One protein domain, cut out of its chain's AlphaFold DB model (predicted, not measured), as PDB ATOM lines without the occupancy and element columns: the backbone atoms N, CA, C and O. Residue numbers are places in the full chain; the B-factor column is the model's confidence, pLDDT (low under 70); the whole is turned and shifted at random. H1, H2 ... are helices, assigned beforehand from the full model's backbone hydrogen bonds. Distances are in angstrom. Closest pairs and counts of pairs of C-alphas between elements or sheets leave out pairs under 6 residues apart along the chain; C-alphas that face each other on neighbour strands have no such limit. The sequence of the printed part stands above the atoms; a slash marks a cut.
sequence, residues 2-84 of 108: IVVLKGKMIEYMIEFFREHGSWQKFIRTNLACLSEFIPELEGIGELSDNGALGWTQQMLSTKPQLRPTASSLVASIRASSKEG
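Overview. This is residues 2 to 84 of the 108 residues of an uncharacterized protein of Zopfia rhizophila CBS 207.26 (UniProt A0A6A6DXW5). Three helices, H3, H4 and H5, stand side by side in a flat row with H4 in the middle, running alternately opposite ways; H5 sits loosely at one end of the row. H2 slants beside H3 at the other end, and the short H1 sits near H3 and H4. The printed part has 83 residues with five named helices, H1 to H5 in order along the chain, and no named strand; its class is all helix. It is only just compact, close to loose, with a radius of gyration of the C-alphas of 13.7 A, and spans 39 by 31 by 16 A.

Along the chain. H3, residues 31 to 42, is 17.1 A long and begins at C-alpha 31 (-3.298, 1.369, -7.518). H4, residues 50 to 59, measures 14.4 A. H5, residues 70 to 81, measures 16.9 A and ends at C-alpha 81 (13.521, -5.391, 15.076). H2, residues 10 to 19, measures 14.6 A. H1, residues 2 to 5, measures 5.1 A and begins at C-alpha 2 (11.540, -0.300, -1.359).

Arrangement. H3, with residues 38 to 42 alone, touches H4 in a helical hairpin, at a shallow tilt of 13 degrees, opposite ways; the closest C-alphas, of Glu 42 and Asn 50, are 6.0 A apart. H4 and H5 are close but not clearly touching, the closest C-alphas, of Trp 55 and Leu 73, being 7.4 A apart, at a shallow tilt of 12 degrees, opposite ways. H2 and H3 are close but not clearly touching, Phe 17 to Cys 33 being the closest C-alphas at 6.2 A, at a steep tilt of 51 degrees. H1 and H2 only just touch, only at the corner, with 3 pairs of C-alphas within 8 A, the closest being Val 3 and Ile 10 at 6.7 A. H3 and H5 are apart. Every O i to N i+4 pair is within hydrogen-bond range in H2, H4 and H5, against 4 of 8 in H3; H1 is too short for such a pair, and its one O i to N i+3 pair is within range.

Size, cuts and confidence. The two farthest C-alphas, of Trp 23 and Gly 84, are 40.1 A apart. The printed part has no cut, and the link from H2 to H3 is long, with 11 residues. Mean pLDDT of the printed part is 87.6; residues 81 to 84 are under 70.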
ATOM      1  N   ILE A   2      11.607   1.159  -1.602       85.88
ATOM      2  CA  ILE A   2      11.540  -0.300  -1.359       85.88
ATOM      3  C   ILE A   2      12.066  -1.165  -2.522       85.88
ATOM      4  O   ILE A   2      12.743  -2.155  -2.305       85.88
ATOM      5  N   VAL A   3      11.848  -0.726  -3.762       91.25
ATOM      6  CA  VAL A   3      12.392  -1.337  -4.988       91.25
ATOM      7  C   VAL A   3      13.920  -1.450  -4.968       91.25
ATOM      8  O   VAL A   3      14.461  -2.454  -5.415       91.25
ATOM      9  N   VAL A   4      14.605  -0.452  -4.399       91.38
ATOM     10  CA  VAL A   4      16.070  -0.433  -4.282       91.38
ATOM     11  C   VAL A   4      16.547  -1.430  -3.234       91.38
ATOM     12  O   VAL A   4      17.507  -2.146  -3.491       91.38
ATOM     13  N   LEU A   5      15.836  -1.545  -2.106       88.56
ATOM     14  CA  LEU A   5      16.106  -2.594  -1.111       88.56
ATOM     15  C   LEU A   5      15.977  -3.989  -1.739       88.56
ATOM     16  O   LEU A   5      16.786  -4.870  -1.493       88.56
ATOM     17  N   LYS A   6      15.044  -4.146  -2.681       91.94
ATOM     18  CA  LYS A   6      14.858  -5.369  -3.471       91.94
ATOM     19  C   LYS A   6      15.843  -5.558  -4.632       91.94
ATOM     20  O   LYS A   6      15.637  -6.426  -5.479       91.94
ATOM     21  N   GLY A   7      16.916  -4.767  -4.693       91.56
ATOM     22  CA  GLY A   7      17.978  -4.908  -5.694       91.56
ATOM     23  C   GLY A   7      17.587  -4.448  -7.102       91.56
ATOM     24  O   GLY A   7      18.240  -4.820  -8.078       91.56
ATOM     25  N   LYS A   8      16.517  -3.658  -7.236       94.62
ATOM     26  CA  LYS A   8      16.063  -3.094  -8.513       94.62
ATOM     27  C   LYS A   8      16.243  -1.582  -8.531       94.62
ATOM     28  O   LYS A   8      16.185  -0.909  -7.507       94.62
ATOM     29  N   MET A   9      16.428  -1.027  -9.723       93.94
ATOM     30  CA  MET A   9      16.479   0.422  -9.901       93.94
ATOM     31  C   MET A   9      15.067   1.011  -9.993       93.94
ATOM     32  O   MET A   9      14.089   0.297 -10.221       93.94
ATOM     33  N   ILE A  10      14.939   2.326  -9.817       90.25
ATOM     34  CA  ILE A  10      13.635   3.005  -9.889       90.25
ATOM     35  C   ILE A  10      13.032   2.906 -11.297       90.25
ATOM     36  O   ILE A  10      11.812   2.819 -11.437       90.25
ATOM     37  N   GLU A  11      13.869   2.844 -12.327       92.12
ATOM     38  CA  GLU A  11      13.494   2.655 -13.727       92.12
ATOM     39  C   GLU A  11      12.664   1.383 -13.911       92.12
ATOM     40  O   GLU A  11      11.612   1.438 -14.540       92.12
ATOM     41  N   TYR A  12      13.058   0.280 -13.265       92.69
ATOM     42  CA  TYR A  12      12.316  -0.982 -13.315       92.69
ATOM     43  C   TYR A  12      10.879  -0.820 -12.799       92.69
ATOM     44  O   TYR A  12       9.934  -1.304 -13.414       92.69
ATOM     45  N   MET A  13      10.684  -0.070 -11.708       90.88
ATOM     46  CA  MET A  13       9.342   0.240 -11.208       90.88
ATOM     47  C   MET A  13       8.546   1.082 -12.208       90.88
ATOM     48  O   MET A  13       7.362   0.835 -12.417       90.88
ATOM     49  N   ILE A  14       9.169   2.093 -12.815       89.31
ATOM     50  CA  ILE A  14       8.493   2.963 -13.786       89.31
ATOM     51  C   ILE A  14       8.048   2.158 -15.012       89.31
ATOM     52  O   ILE A  14       6.921   2.336 -15.477       89.31
ATOM     53  N   GLU A  15       8.910   1.279 -15.521       91.50
ATOM     54  CA  GLU A  15       8.608   0.392 -16.647       91.50
ATOM     55  C   GLU A  15       7.486  -0.583 -16.295       91.50
ATOM     56  O   GLU A  15       6.487  -0.642 -17.013       91.50
ATOM     57  N   PHE A  16       7.568  -1.228 -15.128       92.31
ATOM     58  CA  PHE A  16       6.527  -2.133 -14.650       92.31
ATOM     59  C   PHE A  16       5.152  -1.445 -14.599       92.31
ATOM     60  O   PHE A  16       4.174  -1.966 -15.133       92.31
ATOM     61  N   PHE A  17       5.078  -0.235 -14.032       90.25
ATOM     62  CA  PHE A  17       3.832   0.539 -13.918       90.25
ATOM     63  C   PHE A  17       3.295   1.065 -15.252       90.25
ATOM     64  O   PHE A  17       2.102   1.363 -15.361       90.25
ATOM     65  N   ARG A  18       4.158   1.214 -16.260       88.69
ATOM     66  CA  ARG A  18       3.752   1.577 -17.622       88.69
ATOM     67  C   ARG A  18       3.123   0.389 -18.353       88.69
ATOM     68  O   ARG A  18       2.272   0.603 -19.210       88.69
ATOM     69  N   GLU A  19       3.535  -0.827 -18.013       89.75
ATOM     70  CA  GLU A  19       3.163  -2.058 -18.722       89.75
ATOM     71  C   GLU A  19       2.026  -2.838 -18.035       89.75
ATOM     72  O   GLU A  19       1.376  -3.651 -18.686       89.75
ATOM     73  N   HIS A  20       1.726  -2.543 -16.763       88.62
ATOM     74  CA  HIS A  20       0.728  -3.261 -15.959       88.62
ATOM     75  C   HIS A  20      -0.370  -2.350 -15.366       88.62
ATOM     76  O   HIS A  20      -0.258  -1.116 -15.293       88.62
ATOM     77  N   GLY A  21      -1.466  -2.961 -14.902       85.19
ATOM     78  CA  GLY A  21      -2.587  -2.277 -14.249       85.19
ATOM     79  C   GLY A  21      -3.354  -1.315 -15.166       85.19
ATOM     80  O   GLY A  21      -3.902  -1.721 -16.187       85.19
ATOM     81  N   SER A  22      -3.429  -0.029 -14.791       83.38
ATOM     82  CA  SER A  22      -4.118   1.031 -15.556       83.38
ATOM     83  C   SER A  22      -3.233   1.767 -16.570       83.38
ATOM     84  O   SER A  22      -3.692   2.729 -17.190       83.38
ATOM     85  N   TRP A  23      -1.966   1.352 -16.705       79.38
ATOM     86  CA  TRP A  23      -0.968   1.887 -17.647       79.38
ATOM     87  C   TRP A  23      -0.580   3.346 -17.355       79.38
ATOM     88  O   TRP A  23       0.143   4.002 -18.107       79.38
ATOM     89  N   GLN A  24      -1.054   3.881 -16.228       80.31
ATOM     90  CA  GLN A  24      -0.623   5.165 -15.703       80.31
ATOM     91  C   GLN A  24       0.713   4.987 -14.982       80.31
ATOM     92  O   GLN A  24       0.850   4.162 -14.080       80.31
ATOM     93  N   LYS A  25       1.683   5.839 -15.318       75.81
ATOM     94  CA  LYS A  25       3.057   5.762 -14.792       75.81
ATOM     95  C   LYS A  25       3.206   6.028 -13.289       75.81
ATOM     96  O   LYS A  25       4.271   5.793 -12.732       75.81
ATOM     97  N   PHE A  26       2.194   6.602 -12.638       79.62
ATOM     98  CA  PHE A  26       2.285   6.997 -11.233       79.62
ATOM     99  C   PHE A  26       1.469   6.073 -10.336       79.62
ATOM    100  O   PHE A  26       0.282   5.859 -10.572       79.62
ATOM    101  N   ILE A  27       2.083   5.647  -9.228       79.62
ATOM    102  CA  ILE A  27       1.482   4.761  -8.220       79.62
ATOM    103  C   ILE A  27       0.112   5.270  -7.750       79.62
ATOM    104  O   ILE A  27      -0.865   4.528  -7.745       79.62
ATOM    105  N   ARG A  28       0.002   6.567  -7.431       80.25
ATOM    106  CA  ARG A  28      -1.246   7.187  -6.943       80.25
ATOM    107  C   ARG A  28      -2.426   7.094  -7.922       80.25
ATOM    108  O   ARG A  28      -3.569   7.206  -7.500       80.25
ATOM    109  N   THR A  29      -2.148   6.934  -9.215       82.50
ATOM    110  CA  THR A  29      -3.147   6.814 -10.290       82.50
ATOM    111  C   THR A  29      -3.219   5.400 -10.874       82.50
ATOM    112  O   THR A  29      -4.007   5.154 -11.783       82.50
ATOM    113  N   ASN A  30      -2.407   4.470 -10.363       86.31
ATOM    114  CA  ASN A  30      -2.334   3.079 -10.807       86.31
ATOM    115  C   ASN A  30      -2.251   2.134  -9.599       86.31
ATOM    116  O   ASN A  30      -1.325   1.340  -9.455       86.31
ATOM    117  N   LEU A  31      -3.229   2.240  -8.696       83.94
ATOM    118  CA  LEU A  31      -3.298   1.369  -7.518       83.94
ATOM    119  C   LEU A  31      -3.568  -0.096  -7.893       83.94
ATOM    120  O   LEU A  31      -3.216  -0.982  -7.128       83.94
ATOM    121  N   ALA A  32      -4.153  -0.357  -9.067       85.62
ATOM    122  CA  ALA A  32      -4.333  -1.714  -9.582       85.62
ATOM    123  C   ALA A  32      -2.984  -2.405  -9.851       85.62
ATOM    124  O   ALA A  32      -2.817  -3.571  -9.521       85.62
ATOM    125  N   CYS A  33      -1.986  -1.671 -10.350       89.12
ATOM    126  CA  CYS A  33      -0.646  -2.218 -10.547       89.12
ATOM    127  C   CYS A  33       0.036  -2.594  -9.219       89.12
ATOM    128  O   CYS A  33       0.822  -3.534  -9.189       89.12
ATOM    129  N   LEU A  34      -0.301  -1.948  -8.090       86.56
ATOM    130  CA  LEU A  34       0.284  -2.314  -6.791       86.56
ATOM    131  C   LEU A  34      -0.017  -3.760  -6.385       86.56
ATOM    132  O   LEU A  34       0.856  -4.394  -5.796       86.56
ATOM    133  N   SER A  35      -1.209  -4.291  -6.686       85.44
ATOM    134  CA  SER A  35      -1.536  -5.687  -6.353       85.44
ATOM    135  C   SER A  35      -0.726  -6.708  -7.147       85.44
ATOM    136  O   SER A  35      -0.596  -7.839  -6.698       85.44
ATOM    137  N   GLU A  36      -0.175  -6.311  -8.293       89.50
ATOM    138  CA  GLU A  36       0.699  -7.149  -9.120       89.50
ATOM    139  C   GLU A  36       2.176  -6.921  -8.766       89.50
ATOM    140  O   GLU A  36       2.960  -7.862  -8.699       89.50
ATOM    141  N   PHE A  37       2.546  -5.674  -8.468       91.25
ATOM    142  CA  PHE A  37       3.930  -5.294  -8.207       91.25
ATOM    143  C   PHE A  37       4.446  -5.745  -6.839       91.25
ATOM    144  O   PHE A  37       5.624  -6.054  -6.701       91.25
ATOM    145  N   ILE A  38       3.594  -5.775  -5.807       90.12
ATOM    146  CA  ILE A  38       4.021  -6.215  -4.470       90.12
ATOM    147  C   ILE A  38       4.474  -7.689  -4.489       90.12
ATOM    148  O   ILE A  38       5.604  -7.926  -4.069       90.12
ATOM    149  N   PRO A  39       3.695  -8.651  -5.028       91.31
ATOM    150  CA  PRO A  39       4.141 -10.042  -5.153       91.31
ATOM    151  C   PRO A  39       5.434 -10.217  -5.963       91.31
ATOM    152  O   PRO A  39       6.283 -11.025  -5.596       91.31
ATOM    153  N   GLU A  40       5.611  -9.438  -7.036       93.19
ATOM    154  CA  GLU A  40       6.850  -9.435  -7.831       93.19
ATOM    155  C   GLU A  40       8.059  -9.051  -6.962       93.19
ATOM    156  O   GLU A  40       9.100  -9.708  -6.999       93.19
ATOM    157  N   LEU A  41       7.913  -8.016  -6.127       93.25
ATOM    158  CA  LEU A  41       8.966  -7.590  -5.205       93.25
ATOM    159  C   LEU A  41       9.189  -8.571  -4.046       93.25
ATOM    160  O   LEU A  41      10.323  -8.712  -3.591       93.25
ATOM    161  N   GLU A  42       8.144  -9.242  -3.561       93.12
ATOM    162  CA  GLU A  42       8.256 -10.267  -2.512       93.12
ATOM    163  C   GLU A  42       9.080 -11.477  -2.968       93.12
ATOM    164  O   GLU A  42       9.766 -12.089  -2.146       93.12
ATOM    165  N   GLY A  43       9.039 -11.797  -4.267       91.62
ATOM    166  CA  GLY A  43       9.761 -12.917  -4.875       91.62
ATOM    167  C   GLY A  43      11.250 -12.674  -5.144       91.62
ATOM    168  O   GLY A  43      11.933 -13.591  -5.603       91.62
ATOM    169  N   ILE A  44      11.769 -11.470  -4.883       92.44
ATOM    170  CA  ILE A  44      13.165 -11.098  -5.157       92.44
ATOM    171  C   ILE A  44      13.849 -10.486  -3.926       92.44
ATOM    172  O   ILE A  44      13.195  -9.975  -3.018       92.44
ATOM    173  N   GLY A  45      15.185 -10.481  -3.918       88.94
ATOM    174  CA  GLY A  45      15.986  -9.890  -2.841       88.94
ATOM    175  C   GLY A  45      15.888 -10.650  -1.516       88.94
ATOM    176  O   GLY A  45      15.553 -11.833  -1.492       88.94
ATOM    177  N   GLU A  46      16.196  -9.967  -0.414       88.94
ATOM    178  CA  GLU A  46      16.180 -10.563   0.924       88.94
ATOM    179  C   GLU A  46      14.749 -10.662   1.478       88.94
ATOM    180  O   GLU A  46      13.903  -9.786   1.243       88.94
ATOM    181  N   LEU A  47      14.458 -11.733   2.223       88.50
ATOM    182  CA  LEU A  47      13.122 -11.962   2.787       88.50
ATOM    183  C   LEU A  47      12.813 -11.007   3.944       88.50
ATOM    184  O   LEU A  47      11.654 -10.638   4.133       88.50
ATOM    185  N   SER A  48      13.830 -10.573   4.693       85.88
ATOM    186  CA  SER A  48      13.667  -9.614   5.796       85.88
ATOM    187  C   SER A  48      13.120  -8.261   5.321       85.88
ATOM    188  O   SER A  48      12.346  -7.620   6.038       85.88
ATOM    189  N   ASP A  49      13.401  -7.870   4.075       87.25
ATOM    190  CA  ASP A  49      12.889  -6.634   3.472       87.25
ATOM    191  C   ASP A  49      11.378  -6.675   3.189       87.25
ATOM    192  O   ASP A  49      10.749  -5.628   2.987       87.25
ATOM    193  N   ASN A  50      10.752  -7.861   3.208       91.56
ATOM    194  CA  ASN A  50       9.308  -7.993   2.985       91.56
ATOM    195  C   ASN A  50       8.482  -7.303   4.080       91.56
ATOM    196  O   ASN A  50       7.360  -6.867   3.810       91.56
ATOM    197  N   GLY A  51       9.038  -7.103   5.281       89.75
ATOM    198  CA  GLY A  51       8.380  -6.303   6.320       89.75
ATOM    199  C   GLY A  51       8.056  -4.886   5.834       89.75
ATOM    200  O   GLY A  51       6.933  -4.397   5.994       89.75
ATOM    201  N   ALA A  52       8.998  -4.258   5.125       89.56
ATOM    202  CA  ALA A  52       8.816  -2.917   4.581       89.56
ATOM    203  C   ALA A  52       7.849  -2.868   3.384       89.56
ATOM    204  O   ALA A  52       7.156  -1.857   3.199       89.56
ATOM    205  N   LEU A  53       7.724  -3.957   2.615       90.50
ATOM    206  CA  LEU A  53       6.673  -4.096   1.600       90.50
ATOM    207  C   LEU A  53       5.282  -4.132   2.240       90.50
ATOM    208  O   LEU A  53       4.406  -3.364   1.832       90.50
ATOM    209  N   GLY A  54       5.106  -4.929   3.297       89.88
ATOM    210  CA  GLY A  54       3.838  -5.031   4.021       89.88
ATOM    211  C   GLY A  54       3.368  -3.685   4.585       89.88
ATOM    212  O   GLY A  54       2.218  -3.282   4.377       89.88
ATOM    213  N   TRP A  55       4.262  -2.921   5.222       91.44
ATOM    214  CA  TRP A  55       3.932  -1.568   5.694       91.44
ATOM    215  C   TRP A  55       3.570  -0.616   4.552       91.44
ATOM    216  O   TRP A  55       2.626   0.169   4.673       91.44
ATOM    217  N   THR A  56       4.286  -0.697   3.427       89.94
ATOM    218  CA  THR A  56       3.998   0.115   2.236       89.94
ATOM    219  C   THR A  56       2.592  -0.166   1.711       89.94
ATOM    220  O   THR A  56       1.840   0.772   1.437       89.94
ATOM    221  N   GLN A  57       2.192  -1.437   1.646       88.44
ATOM    222  CA  GLN A  57       0.852  -1.829   1.217       88.44
ATOM    223  C   GLN A  57      -0.239  -1.239   2.120       88.44
ATOM    224  O   GLN A  57      -1.227  -0.688   1.632       88.44
ATOM    225  N   GLN A  58      -0.042  -1.303   3.440       90.88
ATOM    226  CA  GLN A  58      -0.985  -0.749   4.412       90.88
ATOM    227  C   GLN A  58      -1.109   0.777   4.283       90.88
ATOM    228  O   GLN A  58      -2.219   1.314   4.317       90.88
ATOM    229  N   MET A  59       0.008   1.485   4.080       90.88
ATOM    230  CA  MET A  59       0.016   2.940   3.874       90.88
ATOM    231  C   MET A  59      -0.683   3.369   2.578       90.88
ATOM    232  O   MET A  59      -1.280   4.448   2.527       90.88
ATOM    233  N   LEU A  60      -0.642   2.530   1.541       88.19
ATOM    234  CA  LEU A  60      -1.251   2.795   0.235       88.19
ATOM    235  C   LEU A  60      -2.703   2.299   0.119       88.19
ATOM    236  O   LEU A  60      -3.280   2.349  -0.969       88.19
ATOM    237  N   SER A  61      -3.322   1.858   1.220       88.25
ATOM    238  CA  SER A  61      -4.719   1.416   1.221       88.25
ATOM    239  C   SER A  61      -5.673   2.508   0.722       88.25
ATOM    240  O   SER A  61      -5.612   3.665   1.148       88.25
ATOM    241  N   THR A  62      -6.613   2.120  -0.144       87.12
ATOM    242  CA  THR A  62      -7.658   3.010  -0.683       87.12
ATOM    243  C   THR A  62      -8.622   3.504   0.387       87.12
ATOM    244  O   THR A  62      -9.233   4.555   0.215       87.12
ATOM    245  N   LYS A  63      -8.767   2.755   1.485       91.31
ATOM    246  CA  LYS A  63      -9.640   3.087   2.613       91.31
ATOM    247  C   LYS A  63      -8.823   3.834   3.669       91.31
ATOM    248  O   LYS A  63      -8.033   3.194   4.365       91.31
ATOM    249  N   PRO A  64      -9.010   5.158   3.843       90.75
ATOM    250  CA  PRO A  64      -8.178   5.955   4.740       90.75
ATOM    251  C   PRO A  64      -8.124   5.437   6.178       90.75
ATOM    252  O   PRO A  64      -7.070   5.505   6.795       90.75
ATOM    253  N   GLN A  65      -9.233   4.892   6.675       94.25
ATOM    254  CA  GLN A  65      -9.380   4.332   8.019       94.25
ATOM    255  C   GLN A  65      -8.606   3.026   8.248       94.25
ATOM    256  O   GLN A  65      -8.461   2.607   9.390       94.25
ATOM    257  N   LEU A  66      -8.148   2.366   7.179       92.12
ATOM    258  CA  LEU A  66      -7.307   1.169   7.268       92.12
ATOM    259  C   LEU A  66      -5.814   1.501   7.231       92.12
ATOM    260  O   LEU A  66      -4.993   0.611   7.441       92.12
ATOM    261  N   ARG A  67      -5.447   2.754   6.934       94.88
ATOM    262  CA  ARG A  67      -4.043   3.159   6.914       94.88
ATOM    263  C   ARG A  67      -3.532   3.287   8.348       94.88
ATOM    264  O   ARG A  67      -4.223   3.883   9.178       94.88
ATOM    265  N   PRO A  68      -2.329   2.777   8.649       96.12
ATOM    266  CA  PRO A  68      -1.749   2.943   9.966       96.12
ATOM    267  C   PRO A  68      -1.476   4.425  10.226       96.12
ATOM    268  O   PRO A  68      -1.095   5.187   9.336       96.12
ATOM    269  N   THR A  69      -1.639   4.826  11.480       95.81
ATOM    270  CA  THR A  69      -1.085   6.094  11.959       95.81
ATOM    271  C   THR A  69       0.442   6.010  11.985       95.81
ATOM    272  O   THR A  69       1.012   4.921  12.075       95.81
ATOM    273  N   ALA A  70       1.122   7.159  11.967       92.31
ATOM    274  CA  ALA A  70       2.580   7.190  12.078       92.31
ATOM    275  C   ALA A  70       3.075   6.492  13.363       92.31
ATOM    276  O   ALA A  70       4.025   5.716  13.315       92.31
ATOM    277  N   SER A  71       2.393   6.695  14.497       93.06
ATOM    278  CA  SER A  71       2.754   6.062  15.771       93.06
ATOM    279  C   SER A  71       2.564   4.544  15.748       93.06
ATOM    280  O   SER A  71       3.455   3.815  16.182       93.06
ATOM    281  N   SER A  72       1.448   4.049  15.198       93.88
ATOM    282  CA  SER A  72       1.218   2.602  15.063       93.88
ATOM    283  C   SER A  72       2.208   1.945  14.098       93.88
ATOM    284  O   SER A  72       2.649   0.825  14.348       93.88
ATOM    285  N   LEU A  73       2.593   2.643  13.024       92.62
ATOM    286  CA  LEU A  73       3.599   2.158  12.083       92.62
ATOM    287  C   LEU A  73       4.972   2.031  12.756       92.62
ATOM    288  O   LEU A  73       5.588   0.972  12.689       92.62
ATOM    289  N   VAL A  74       5.425   3.064  13.472       88.94
ATOM    290  CA  VAL A  74       6.702   3.025  14.210       88.94
ATOM    291  C   VAL A  74       6.714   1.909  15.255       88.94
ATOM    292  O   VAL A  74       7.718   1.213  15.397       88.94
ATOM    293  N   ALA A  75       5.604   1.705  15.969       89.06
ATOM    294  CA  ALA A  75       5.483   0.604  16.921       89.06
ATOM    295  C   ALA A  75       5.641  -0.765  16.235       89.06
ATOM    296  O   ALA A  75       6.347  -1.623  16.763       89.06
ATOM    297  N   SER A  76       5.052  -0.945  15.048       89.94
ATOM    298  CA  SER A  76       5.203  -2.174  14.259       89.94
ATOM    299  C   SER A  76       6.645  -2.395  13.795       89.94
ATOM    300  O   SER A  76       7.132  -3.514  13.915       89.94
ATOM    301  N   ILE A  77       7.330  -1.350  13.317       86.94
ATOM    302  CA  ILE A  77       8.733  -1.436  12.873       86.94
ATOM    303  C   ILE A  77       9.642  -1.834  14.042       86.94
ATOM    304  O   ILE A  77      10.463  -2.744  13.939       86.94
ATOM    305  N   ARG A  78       9.455  -1.198  15.202       84.69
ATOM    306  CA  ARG A  78      10.228  -1.514  16.412       84.69
ATOM    307  C   ARG A  78       9.972  -2.924  16.928       84.69
ATOM    308  O   ARG A  78      10.878  -3.522  17.497       84.69
ATOM    309  N   ALA A  79       8.752  -3.439  16.774       84.44
ATOM    310  CA  ALA A  79       8.427  -4.804  17.166       84.44
ATOM    311  C   ALA A  79       9.151  -5.830  16.282       84.44
ATOM    312  O   ALA A  79       9.705  -6.779  16.826       84.44
ATOM    313  N   SER A  80       9.235  -5.602  14.964       78.56
ATOM    314  CA  SER A  80       9.965  -6.497  14.052       78.56
ATOM    315  C   SER A  80      11.480  -6.516  14.278       78.56
ATOM    316  O   SER A  80      12.117  -7.529  14.027       78.56
ATOM    317  N   SER A  81      12.076  -5.432  14.792       69.50
ATOM    318  CA  SER A  81      13.521  -5.391  15.076       69.50
ATOM    319  C   SER A  81      13.935  -6.189  16.316       69.50
ATOM    320  O   SER A  81      15.109  -6.499  16.458       69.50
ATOM    321  N   LYS A  82      13.003  -6.514  17.224       59.56
ATOM    322  CA  LYS A  82      13.316  -7.210  18.488       59.56
ATOM    323  C   LYS A  82      13.581  -8.709  18.331       59.56
ATOM    324  O   LYS A  82      13.998  -9.338  19.298       59.56
ATOM    325  N   GLU A  83      13.321  -9.280  17.158       57.16
ATOM    326  CA  GLU A  83      13.603 -10.694  16.871       57.16
ATOM    327  C   GLU A  83      15.072 -10.942  16.467       57.16
ATOM    328  O   GLU A  83      15.505 -12.089  16.426       57.16
ATOM    329  N   GLY A  84      15.856  -9.881  16.233       54.09
ATOM    330  CA  GLY A  84      17.304  -9.933  16.029       54.09
ATOM    331  C   GLY A  84      18.036  -9.146  17.116       54.09
ATOM    332  O   GLY A  84      17.507  -8.182  17.656       54.09
TER     333      GLY A  84